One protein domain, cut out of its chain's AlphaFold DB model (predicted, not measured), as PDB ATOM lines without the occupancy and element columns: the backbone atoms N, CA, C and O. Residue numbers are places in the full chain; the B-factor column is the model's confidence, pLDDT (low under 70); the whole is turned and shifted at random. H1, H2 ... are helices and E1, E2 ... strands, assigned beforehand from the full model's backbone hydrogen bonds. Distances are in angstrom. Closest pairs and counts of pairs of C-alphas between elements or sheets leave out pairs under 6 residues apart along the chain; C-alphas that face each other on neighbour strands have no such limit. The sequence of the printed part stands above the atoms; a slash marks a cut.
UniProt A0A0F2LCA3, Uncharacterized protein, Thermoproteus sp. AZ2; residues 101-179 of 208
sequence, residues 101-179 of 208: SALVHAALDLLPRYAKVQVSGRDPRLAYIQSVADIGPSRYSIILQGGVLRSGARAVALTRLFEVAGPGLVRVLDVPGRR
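AT A GLANCE: This is residues 101 to 179 of the 208 residues of an uncharacterized protein of Thermoproteus sp. AZ2 (UniProt A0A0F2LCA3). A twisted wall of four short parallel strands, E1, E2, E4 and E6, whose lines turn by 67 degrees from edge to edge, has H1 packed on one face, while a small pair of strands, E3 and E5, lies on the other side. From E2 to E6 the chain winds in stacked turns, going back and forth between the wall, E2, E4, E6, and the small pair, E3, E5; H2 packs on H1 and only grazes the wall. The printed part has 79 residues, with two named helices and six named strands in the order H1 E1 H2 E2 E3 E4 E5 E6. Both sheets, E1 E2 E4 E6 and E3 E5, are parallel; the class is mixed, helices and strands, with under half of the residues in named elements. The whole is compact, with a radius of gyration of the C-alphas of 11.3 A and spans of 33 by 24 by 19 A.

IN THESE COORDINATES: Begin with the larger sheet and find C-alpha 118 at (-40.622, -16.553, -36.464), where E1, residues 118 to 120, begins. Beside it is E2, residues 140 to 143, 9.9 A long, then E4, residues 154 to 157, also 9.9 A. E6, residues 169 to 172, is 10.1 A long and ends at C-alpha 172 at (-44.432, -19.340, -21.170). The second sheet has E3, residues 147 to 149, and E5, residues 162 to 164. Find C-alpha 101 at (-30.159, -14.868, -22.957); from there H1 runs to residue 108, 10.9 A. H2, residues 125 to 132, is 10.8 A long.

HOW THE PARTS SIT: Look first at the sheet E1 E2 E4 E6, whose edge strands are E1 and E6. Between E1 and E2 you find N 118 and O 140 at 3.0 A, between E2 and E4 N 143 and O 156 at 2.9 A, and between E4 and E6 N 157 and O 171 at 2.8 A, each within hydrogen-bond range. H1 is on this sheet at a height over the sheet of 10.3 A, over E4 and along the strands, at 13 degrees to E4 on the local plane. The closest C-alphas of H1 and E4 are those of Ala 107 and Val 156, 6.0 A. H2 touches H1 at a steep tilt of 65 degrees, the same way, closest at the C-alphas of Val 104 and Ile 129, 6.7 A. E1, H2, E2 form a strand-helix-strand unit, two parallel neighbour strands with a helix between, and its crossover is left-handed. In the other sheet, N 149 and O 163 of E3 and E5 are 2.8 A apart, within hydrogen-bond range. The closest C-alphas of E1 and E3 are those of Ser 120 and Gly 147, 4.6 A. E3 and E6 are only just apart, 8.3 A at the closest. In H1 and H2 every O i to N i+4 pair is within hydrogen-bond range.

THE WHOLE: The two C-alphas farthest apart are those of Gly 166 and Arg 179, 33.7 A. The printed part has no cut, and no link is long. The mean pLDDT of the printed part of this model is 92.3, and no printed residue is under 70.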
ATOM      1  N   SER A 101     -30.892 -14.142 -21.917       96.50
ATOM      2  CA  SER A 101     -30.159 -14.868 -22.957       96.50
ATOM      3  C   SER A 101     -30.271 -16.385 -22.772       96.50
ATOM      4  O   SER A 101     -30.483 -17.126 -23.727       96.50
ATOM      5  N   ALA A 102     -30.208 -16.870 -21.532       97.06
ATOM      6  CA  ALA A 102     -30.410 -18.279 -21.214       97.06
ATOM      7  C   ALA A 102     -31.851 -18.741 -21.487       97.06
ATOM      8  O   ALA A 102     -32.060 -19.866 -21.939       97.06
ATOM      9  N   LEU A 103     -32.846 -17.878 -21.257       97.19
ATOM     10  CA  LEU A 103     -34.239 -18.142 -21.622       97.19
ATOM     11  C   LEU A 103     -34.418 -18.286 -23.138       97.19
ATOM     12  O   LEU A 103     -35.185 -19.144 -23.563       97.19
ATOM     13  N   VAL A 104     -33.684 -17.514 -23.949       97.25
ATOM     14  CA  VAL A 104     -33.677 -17.680 -25.412       97.25
ATOM     15  C   VAL A 104     -33.204 -19.080 -25.801       97.25
ATOM     16  O   VAL A 104     -33.901 -19.765 -26.544       97.25
ATOM     17  N   HIS A 105     -32.085 -19.558 -25.248       96.81
ATOM     18  CA  HIS A 105     -31.610 -20.926 -25.509       96.81
ATOM     19  C   HIS A 105     -32.607 -21.989 -25.045       96.81
ATOM     20  O   HIS A 105     -32.879 -22.946 -25.766       96.81
ATOM     21  N   ALA A 106     -33.208 -21.794 -23.868       96.75
ATOM     22  CA  ALA A 106     -34.249 -22.685 -23.369       96.75
ATOM     23  C   ALA A 106     -35.474 -22.725 -24.294       96.75
ATOM     24  O   ALA A 106     -36.064 -23.787 -24.467       96.75
ATOM     25  N   ALA A 107     -35.854 -21.595 -24.897       96.12
ATOM     26  CA  ALA A 107     -36.941 -21.545 -25.867       96.12
ATOM     27  C   ALA A 107     -36.586 -22.256 -27.171       96.12
ATOM     28  O   ALA A 107     -37.400 -23.027 -27.669       96.12
ATOM     29  N   LEU A 108     -35.382 -22.034 -27.700       95.12
ATOM     30  CA  LEU A 108     -34.927 -22.668 -28.940       95.12
ATOM     31  C   LEU A 108     -34.880 -24.196 -28.818       95.12
ATOM     32  O   LEU A 108     -35.311 -24.884 -29.737       95.12
ATOM     33  N   ASP A 109     -34.478 -24.727 -27.662       94.75
ATOM     34  CA  ASP A 109     -34.469 -26.172 -27.391       94.75
ATOM     35  C   ASP A 109     -35.867 -26.817 -27.351       94.75
ATOM     36  O   ASP A 109     -35.988 -28.041 -27.434       94.75
ATOM     37  N   LEU A 110     -36.928 -26.021 -27.203       93.44
ATOM     38  CA  LEU A 110     -38.314 -26.497 -27.269       93.44
ATOM     39  C   LEU A 110     -38.879 -26.488 -28.692       93.44
ATOM     40  O   LEU A 110     -39.974 -27.010 -28.916       93.44
ATOM     41  N   LEU A 111     -38.169 -25.878 -29.640       92.69
ATOM     42  CA  LEU A 111     -38.550 -25.827 -31.044       92.69
ATOM     43  C   LEU A 111     -37.818 -26.929 -31.830       92.69
ATOM     44  O   LEU A 111     -36.774 -27.420 -31.396       92.69
ATOM     45  N   PRO A 112     -38.346 -27.364 -32.989       91.75
ATOM     46  CA  PRO A 112     -37.648 -28.343 -33.813       91.75
ATOM     47  C   PRO A 112     -36.272 -27.840 -34.248       91.75
ATOM     48  O   PRO A 112     -36.116 -26.691 -34.665       91.75
ATOM     49  N   ARG A 113     -35.276 -28.730 -34.198       88.31
ATOM     50  CA  ARG A 113     -33.906 -28.414 -34.620       88.31
ATOM     51  C   ARG A 113     -33.881 -27.955 -36.077       88.31
ATOM     52  O   ARG A 113     -34.571 -28.533 -36.914       88.31
ATOM     53  N   TYR A 114     -33.064 -26.939 -36.357       86.62
ATOM     54  CA  TYR A 114     -32.849 -26.344 -37.686       86.62
ATOM     55  C   TYR A 114     -34.080 -25.695 -38.335       86.62
ATOM     56  O   TYR A 114     -33.983 -25.193 -39.453       86.62
ATOM     57  N   ALA A 115     -35.235 -25.680 -37.667       88.50
ATOM     58  CA  ALA A 115     -36.382 -24.947 -38.172       88.50
ATOM     59  C   ALA A 115     -36.112 -23.443 -38.085       88.50
ATOM     60  O   ALA A 115     -35.618 -22.950 -37.069       88.50
ATOM     61  N   LYS A 116     -36.514 -22.707 -39.126       94.69
ATOM     62  CA  LYS A 116     -36.626 -21.253 -39.029       94.69
ATOM     63  C   LYS A 116     -37.579 -20.894 -37.900       94.69
ATOM     64  O   LYS A 116     -38.612 -21.549 -37.714       94.69
ATOM     65  N   VAL A 117     -37.251 -19.837 -37.175       94.19
ATOM     66  CA  VAL A 117     -38.074 -19.325 -36.081       94.19
ATOM     67  C   VAL A 117     -38.670 -17.993 -36.502       94.19
ATOM     68  O   VAL A 117     -37.963 -17.090 -36.943       94.19
ATOM     69  N   GLN A 118     -39.980 -17.853 -36.344       95.19
ATOM     70  CA  GLN A 118     -40.622 -16.553 -36.464       95.19
ATOM     71  C   GLN A 118     -40.562 -15.845 -35.109       95.19
ATOM     72  O   GLN A 118     -40.863 -16.444 -34.081       95.19
ATOM     73  N   VAL A 119     -40.216 -14.561 -35.078       96.06
ATOM     74  CA  VAL A 119     -40.256 -13.773 -33.838       96.06
ATOM     75  C   VAL A 119     -41.401 -12.771 -33.914       96.06
ATOM     76  O   VAL A 119     -41.604 -12.132 -34.945       96.06
ATOM     77  N   SER A 120     -42.175 -12.670 -32.836       95.19
ATOM     78  CA  SER A 120     -43.290 -11.729 -32.700       95.19
ATOM     79  C   SER A 120     -43.053 -10.838 -31.484       95.19
ATOM     80  O   SER A 120     -42.755 -11.353 -30.409       95.19
ATOM     81  N   GLY A 121     -43.194  -9.523 -31.647       94.38
ATOM     82  CA  GLY A 121     -42.847  -8.530 -30.624       94.38
ATOM     83  C   GLY A 121     -41.410  -8.020 -30.752       94.38
ATOM     84  O   GLY A 121     -40.641  -8.464 -31.609       94.38
ATOM     85  N   ARG A 122     -41.053  -7.048 -29.909       93.12
ATOM     86  CA  ARG A 122     -39.739  -6.397 -29.939       93.12
ATOM     87  C   ARG A 122     -39.312  -5.994 -28.535       93.12
ATOM     88  O   ARG A 122     -39.961  -5.179 -27.896       93.12
ATOM     89  N   ASP A 123     -38.178  -6.532 -28.108       94.94
ATOM     90  CA  ASP A 123     -37.467  -6.162 -26.885       94.94
ATOM     91  C   ASP A 123     -35.964  -6.490 -27.063       94.94
ATOM     92  O   ASP A 123     -35.580  -6.995 -28.129       94.94
ATOM     93  N   PRO A 124     -35.086  -6.200 -26.085       94.88
ATOM     94  CA  PRO A 124     -33.642  -6.419 -26.213       94.88
ATOM     95  C   PRO A 124     -33.214  -7.857 -26.535       94.88
ATOM     96  O   PRO A 124     -32.106  -8.072 -27.025       94.88
ATOM     97  N   ARG A 125     -34.075  -8.862 -26.321       96.44
ATOM     98  CA  ARG A 125     -33.768 -10.254 -26.680       96.44
ATOM     99  C   ARG A 125     -33.801 -10.494 -28.186       96.44
ATOM    100  O   ARG A 125     -33.194 -11.460 -28.635       96.44
ATOM    101  N   LEU A 126     -34.473  -9.646 -28.973       96.25
ATOM    102  CA  LEU A 126     -34.610  -9.825 -30.425       96.25
ATOM    103  C   LEU A 126     -33.250  -9.928 -31.124       96.25
ATOM    104  O   LEU A 126     -33.022 -10.872 -31.878       96.25
ATOM    105  N   ALA A 127     -32.342  -8.991 -30.835       95.44
ATOM    106  CA  ALA A 127     -30.998  -8.979 -31.409       95.44
ATOM    107  C   ALA A 127     -30.210 -10.241 -31.023       95.44
ATOM    108  O   ALA A 127     -29.488 -10.813 -31.838       95.44
ATOM    109  N   TYR A 128     -30.400 -10.724 -29.792       96.88
ATOM    110  CA  TYR A 128     -29.777 -11.962 -29.349       96.88
ATOM    111  C   TYR A 128     -30.328 -13.177 -30.096       96.88
ATOM    112  O   TYR A 128     -29.537 -13.962 -30.608       96.88
ATOM    113  N   ILE A 129     -31.653 -13.299 -30.242       97.06
ATOM    114  CA  ILE A 129     -32.289 -14.377 -31.021       97.06
ATOM    115  C   ILE A 129     -31.769 -14.373 -32.463       97.06
ATOM    116  O   ILE A 129     -31.378 -15.423 -32.964       97.06
ATOM    117  N   GLN A 130     -31.687 -13.200 -33.097       96.12
ATOM    118  CA  GLN A 130     -31.134 -13.035 -34.449       96.12
ATOM    119  C   GLN A 130     -29.686 -13.525 -34.570       96.12
ATOM    120  O   GLN A 130     -29.290 -14.009 -35.625       96.12
ATOM    121  N   SER A 131     -28.897 -13.420 -33.499       95.69
ATOM    122  CA  SER A 131     -27.501 -13.865 -33.490       95.69
ATOM    123  C   SER A 131     -27.315 -15.377 -33.306       95.69
ATOM    124  O   SER A 131     -26.223 -15.881 -33.560       95.69
ATOM    125  N   VAL A 132     -28.344 -16.103 -32.846       95.50
ATOM    126  CA  VAL A 132     -28.241 -17.534 -32.483       95.50
ATOM    127  C   VAL A 132     -29.236 -18.444 -33.212       95.50
ATOM    128  O   VAL A 132     -29.166 -19.660 -33.048       95.50
ATOM    129  N   ALA A 133     -30.160 -17.891 -34.001       95.25
ATOM    130  CA  ALA A 133     -31.179 -18.646 -34.722       95.25
ATOM    131  C   ALA A 133     -31.446 -18.069 -36.121       95.25
ATOM    132  O   ALA A 133     -31.363 -16.862 -36.337       95.25
ATOM    133  N   ASP A 134     -31.825 -18.940 -37.059       95.00
ATOM    134  CA  ASP A 134     -32.280 -18.538 -38.391       95.00
ATOM    135  C   ASP A 134     -33.725 -18.022 -38.314       95.00
ATOM    136  O   ASP A 134     -34.650 -18.759 -37.946       95.00
ATOM    137  N   ILE A 135     -33.920 -16.739 -38.631       95.31
ATOM    138  CA  ILE A 135     -35.227 -16.082 -38.555       95.31
ATOM    139  C   ILE A 135     -35.901 -16.064 -39.924       95.31
ATOM    140  O   ILE A 135     -35.336 -15.636 -40.928       95.31
ATOM    141  N   GLY A 136     -37.174 -16.452 -39.953       92.75
ATOM    142  CA  GLY A 136     -38.013 -16.322 -41.138       92.75
ATOM    143  C   GLY A 136     -39.455 -16.763 -40.898       92.75
ATOM    144  O   GLY A 136     -39.819 -17.105 -39.770       92.75
ATOM    145  N   PRO A 137     -40.292 -16.764 -41.951       91.06
ATOM    146  CA  PRO A 137     -41.660 -17.265 -41.868       91.06
ATOM    147  C   PRO A 137     -41.687 -18.705 -41.343       91.06
ATOM    148  O   PRO A 137     -41.025 -19.586 -41.895       91.06
ATOM    149  N   SER A 138     -42.433 -18.942 -40.264       90.12
ATOM    150  CA  SER A 138     -42.497 -20.247 -39.605       90.12
ATOM    151  C   SER A 138     -43.730 -20.362 -38.717       90.12
ATOM    152  O   SER A 138     -44.146 -19.401 -38.077       90.12
ATOM    153  N   ARG A 139     -44.283 -21.574 -38.606       88.81
ATOM    154  CA  ARG A 139     -45.350 -21.884 -37.634       88.81
ATOM    155  C   ARG A 139     -44.852 -21.975 -36.187       88.81
ATOM    156  O   ARG A 139     -45.673 -22.087 -35.277       88.81
ATOM    157  N   TYR A 140     -43.530 -22.029 -36.003       92.38
ATOM    158  CA  TYR A 140     -42.861 -22.047 -34.709       92.38
ATOM    159  C   TYR A 140     -42.405 -20.638 -34.381       92.38
ATOM    160  O   TYR A 140     -41.655 -20.033 -35.154       92.38
ATOM    161  N   SER A 141     -42.868 -20.114 -33.252       93.94
ATOM    162  CA  SER A 141     -42.618 -18.720 -32.912       93.94
ATOM    163  C   SER A 141     -42.016 -18.531 -31.529       93.94
ATOM    164  O   SER A 141     -42.353 -19.246 -30.586       93.94
ATOM    165  N   ILE A 142     -41.162 -17.520 -31.401       96.06
ATOM    166  CA  ILE A 142     -40.797 -16.942 -30.110       96.06
ATOM    167  C   ILE A 142     -41.573 -15.639 -29.946       96.06
ATOM    168  O   ILE A 142     -41.552 -14.778 -30.827       96.06
ATOM    169  N   ILE A 143     -42.272 -15.510 -28.821       96.12
ATOM    170  CA  ILE A 143     -43.039 -14.310 -28.489       96.12
ATOM    171  C   ILE A 143     -42.254 -13.489 -27.469       96.12
ATOM    172  O   ILE A 143     -41.943 -13.961 -26.371       96.12
ATOM    173  N   LEU A 144     -41.941 -12.265 -27.874       96.25
ATOM    174  CA  LEU A 144     -41.322 -11.201 -27.097       96.25
ATOM    175  C   LEU A 144     -42.387 -10.223 -26.589       96.25
ATOM    176  O   LEU A 144     -43.568 -10.354 -26.919       96.25
ATOM    177  N   GLN A 145     -41.973  -9.240 -25.788       93.94
ATOM    178  CA  GLN A 145     -42.873  -8.219 -25.248       93.94
ATOM    179  C   GLN A 145     -43.690  -7.539 -26.362       93.94
ATOM    180  O   GLN A 145     -43.149  -7.137 -27.396       93.94
ATOM    181  N   GLY A 146     -45.009  -7.444 -26.152       92.56
ATOM    182  CA  GLY A 146     -45.962  -6.867 -27.107       92.56
ATOM    183  C   GLY A 146     -46.212  -7.731 -28.348       92.56
ATOM    184  O   GLY A 146     -46.824  -7.268 -29.308       92.56
ATOM    185  N   GLY A 147     -45.712  -8.967 -28.372       94.38
ATOM    186  CA  GLY A 147     -45.932  -9.887 -29.477       94.38
ATOM    187  C   GLY A 147     -47.357 -10.435 -29.519       94.38
ATOM    188  O   GLY A 147     -48.046 -10.557 -28.507       94.38
ATOM    189  N   VAL A 148     -47.781 -10.823 -30.720       92.56
ATOM    190  CA  VAL A 148     -49.093 -11.430 -30.977       92.56
ATOM    191  C   VAL A 148     -48.903 -12.828 -31.553       92.56
ATOM    192  O   VAL A 148     -48.155 -13.009 -32.523       92.56
ATOM    193  N   LEU A 149     -49.594 -13.816 -30.982       89.94
ATOM    194  CA  LEU A 149     -49.741 -15.143 -31.569       89.94
ATOM    195  C   LEU A 149     -50.860 -15.118 -32.612       89.94
ATOM    196  O   LEU A 149     -52.016 -14.836 -32.291       89.94
ATOM    197  N   ARG A 150     -50.522 -15.461 -33.856       83.06
ATOM    198  CA  ARG A 150     -51.491 -15.624 -34.948       83.06
ATOM    199  C   ARG A 150     -52.023 -17.064 -34.998       83.06
ATOM    200  O   ARG A 150     -51.331 -17.997 -34.596       83.06
ATOM    201  N   SER A 151     -53.252 -17.226 -35.494       79.44
ATOM    202  CA  SER A 151     -53.981 -18.507 -35.560       79.44
ATOM    203  C   SER A 151     -53.144 -19.662 -36.141       79.44
ATOM    204  O   SER A 151     -52.494 -19.511 -37.174       79.44
ATOM    205  N   GLY A 152     -53.163 -20.819 -35.470       75.19
ATOM    206  CA  GLY A 152     -52.503 -22.067 -35.874       75.19
ATOM    207  C   GLY A 152     -51.031 -22.214 -35.460       75.19
ATOM    208  O   GLY A 152     -50.437 -23.279 -35.674       75.19
ATOM    209  N   ALA A 153     -50.427 -21.182 -34.862       81.62
ATOM    210  CA  ALA A 153     -49.021 -21.196 -34.468       81.62
ATOM    211  C   ALA A 153     -48.765 -21.960 -33.151       81.62
ATOM    212  O   ALA A 153     -49.605 -22.027 -32.247       81.62
ATOM    213  N   ARG A 154     -47.564 -22.539 -33.043       88.06
ATOM    214  CA  ARG A 154     -47.004 -23.075 -31.795       88.06
ATOM    215  C   ARG A 154     -45.904 -22.134 -31.345       88.06
ATOM    216  O   ARG A 154     -44.975 -21.888 -32.113       88.06
ATOM    217  N   ALA A 155     -45.985 -21.636 -30.120       92.19
ATOM    218  CA  ALA A 155     -45.039 -20.635 -29.664       92.19
ATOM    219  C   ALA A 155     -44.484 -20.891 -28.270       92.19
ATOM    220  O   ALA A 155     -45.137 -21.470 -27.397       92.19
ATOM    221  N   VAL A 156     -43.276 -20.381 -28.064       95.62
ATOM    222  CA  VAL A 156     -42.684 -20.196 -26.745       95.62
ATOM    223  C   VAL A 156     -42.684 -18.702 -26.448       95.62
ATOM    224  O   VAL A 156     -42.076 -17.922 -27.178       95.62
ATOM    225  N   ALA A 157     -43.384 -18.289 -25.396       94.81
ATOM    226  CA  ALA A 157     -43.349 -16.911 -24.938       94.81
ATOM    227  C   ALA A 157     -42.231 -16.746 -23.913       94.81
ATOM    228  O   ALA A 157     -42.184 -17.459 -22.909       94.81
ATOM    229  N   LEU A 158     -41.347 -15.785 -24.161       95.81
ATOM    230  CA  LEU A 158     -40.362 -15.338 -23.178       95.81
ATOM    231  C   LEU A 158     -40.919 -14.222 -22.291       95.81
ATOM    232  O   LEU A 158     -40.233 -13.747 -21.392       95.81
ATOM    233  N   THR A 159     -42.153 -13.800 -22.563       90.75
ATOM    234  CA  THR A 159     -42.844 -12.745 -21.843       90.75
ATOM    235  C   THR A 159     -44.224 -13.174 -21.370       90.75
ATOM    236  O   THR A 159     -44.810 -14.129 -21.880       90.75
ATOM    237  N   ARG A 160     -44.767 -12.413 -20.419       89.00
ATOM    238  CA  ARG A 160     -46.178 -12.449 -20.011       89.00
ATOM    239  C   ARG A 160     -47.036 -11.384 -20.700       89.00
ATOM    240  O   ARG A 160     -48.250 -11.387 -20.531       89.00
ATOM    241  N   LEU A 161     -46.416 -10.476 -21.452       92.12
ATOM    242  CA  LEU A 161     -47.068  -9.377 -22.160       92.12
ATOM    243  C   LEU A 161     -47.225  -9.726 -23.639       92.12
ATOM    244  O   LEU A 161     -46.435  -9.288 -24.475       92.12
ATOM    245  N   PHE A 162     -48.226 -10.545 -23.944       92.81
ATOM    246  CA  PHE A 162     -48.553 -10.951 -25.307       92.81
ATOM    247  C   PHE A 162     -50.056 -11.136 -25.491       92.81
ATOM    248  O   PHE A 162     -50.795 -11.335 -24.527       92.81
ATOM    249  N   GLU A 163     -50.484 -11.130 -26.749       91.88
ATOM    250  CA  GLU A 163     -51.870 -11.380 -27.137       91.88
ATOM    251  C   GLU A 163     -52.002 -12.675 -27.942       91.88
ATOM    252  O   GLU A 163     -51.095 -13.079 -28.677       91.88
ATOM    253  N   VAL A 164     -53.160 -13.326 -27.820       90.88
ATOM    254  CA  VAL A 164     -53.504 -14.541 -28.568       90.88
ATOM    255  C   VAL A 164     -54.702 -14.236 -29.461       90.88
ATOM    256  O   VAL A 164     -55.836 -14.207 -28.998       90.88
ATOM    257  N   ALA A 165     -54.443 -14.009 -30.751       88.12
ATOM    258  CA  ALA A 165     -55.450 -13.594 -31.730       88.12
ATOM    259  C   ALA A 165     -56.105 -14.779 -32.478       88.12
ATOM    260  O   ALA A 165     -56.649 -14.613 -33.568       88.12
ATOM    261  N   GLY A 166     -56.020 -15.998 -31.938       82.62
ATOM    262  CA  GLY A 166     -56.603 -17.197 -32.543       82.62
ATOM    263  C   GLY A 166     -56.206 -18.494 -31.830       82.62
ATOM    264  O   GLY A 166     -55.440 -18.456 -30.867       82.62
ATOM    265  N   PRO A 167     -56.699 -19.657 -32.293       80.81
ATOM    266  CA  PRO A 167     -56.346 -20.950 -31.715       80.81
ATOM    267  C   PRO A 167     -54.846 -21.221 -31.855       80.81
ATOM    268  O   PRO A 167     -54.278 -21.104 -32.939       80.81
ATOM    269  N   GLY A 168     -54.197 -21.609 -30.761       84.69
ATOM    270  CA  GLY A 168     -52.768 -21.901 -30.734       84.69
ATOM    271  C   GLY A 168     -52.328 -22.442 -29.380       84.69
ATOM    272  O   GLY A 168     -53.079 -22.405 -28.407       84.69
ATOM    273  N   LEU A 169     -51.100 -22.958 -29.326       86.75
ATOM    274  CA  LEU A 169     -50.484 -23.429 -28.085       86.75
ATOM    275  C   LEU A 169     -49.293 -22.534 -27.752       86.75
ATOM    276  O   LEU A 169     -48.362 -22.421 -28.554       86.75
ATOM    277  N   VAL A 170     -49.316 -21.945 -26.557       92.19
ATOM    278  CA  VAL A 170     -48.240 -21.094 -26.045       92.19
ATOM    279  C   VAL A 170     -47.690 -21.687 -24.762       92.19
ATOM    280  O   VAL A 170     -48.439 -21.976 -23.832       92.19
ATOM    281  N   ARG A 171     -46.368 -21.830 -24.696       93.75
ATOM    282  CA  ARG A 171     -45.659 -22.151 -23.457       93.75
ATOM    283  C   ARG A 171     -44.877 -20.934 -22.987       93.75
ATOM    284  O   ARG A 171     -44.013 -20.457 -23.710       93.75
ATOM    285  N   VAL A 172     -45.161 -20.462 -21.779       94.00
ATOM    286  CA  VAL A 172     -44.432 -19.340 -21.170       94.00
ATOM    287  C   VAL A 172     -43.197 -19.865 -20.436       94.00
ATOM    288  O   VAL A 172     -43.283 -20.860 -19.711       94.00
ATOM    289  N   LEU A 173     -42.051 -19.207 -20.626       94.31
ATOM    290  CA  LEU A 173     -40.807 -19.470 -19.901       94.31
ATOM    291  C   LEU A 173     -40.405 -18.251 -19.068       94.31
ATOM    292  O   LEU A 173     -40.096 -17.196 -19.611       94.31
ATOM    293  N   ASP A 174     -40.358 -18.428 -17.749       87.94
ATOM    294  CA  ASP A 174     -39.964 -17.378 -16.799       87.94
ATOM    295  C   ASP A 174     -38.574 -17.601 -16.184       87.94
ATOM    296  O   ASP A 174     -37.904 -16.651 -15.786       87.94
ATOM    297  N   VAL A 175     -38.146 -18.861 -16.066       92.50
ATOM    298  CA  VAL A 175     -36.913 -19.254 -15.373       92.50
ATOM    299  C   VAL A 175     -36.073 -20.157 -16.277       92.50
ATOM    300  O   VAL A 175     -36.564 -21.211 -16.693       92.50
ATOM    301  N   PRO A 176     -34.812 -19.795 -16.576       93.00
ATOM    302  CA  PRO A 176     -33.945 -20.635 -17.388       93.00
ATOM    303  C   PRO A 176     -33.366 -21.804 -16.582       93.00
ATOM    304  O   PRO A 176     -33.112 -21.713 -15.380       93.00
ATOM    305  N   GLY A 177     -33.081 -22.908 -17.273       91.06
ATOM    306  CA  GLY A 177     -32.293 -24.004 -16.711       91.06
ATOM    307  C   GLY A 177     -30.812 -23.631 -16.551       91.06
ATOM    308  O   GLY A 177     -30.249 -22.933 -17.394       91.06
ATOM    309  N   ARG A 178     -30.149 -24.168 -15.513       89.81
ATOM    310  CA  ARG A 178     -28.732 -23.883 -15.183       89.81
ATOM    311  C   ARG A 178     -27.769 -24.063 -16.360       89.81
ATOM    312  O   ARG A 178     -26.865 -23.254 -16.527       89.81
ATOM    313  N   ARG A 179     -27.979 -25.090 -17.192       93.19
ATOM    314  CA  ARG A 179     -27.109 -25.390 -18.346       93.19
ATOM    315  C   ARG A 179     -27.010 -24.241 -19.352       93.19
ATOM    316  O   ARG A 179     -25.973 -24.076 -19.978       93.19
TER     317      ARG A 179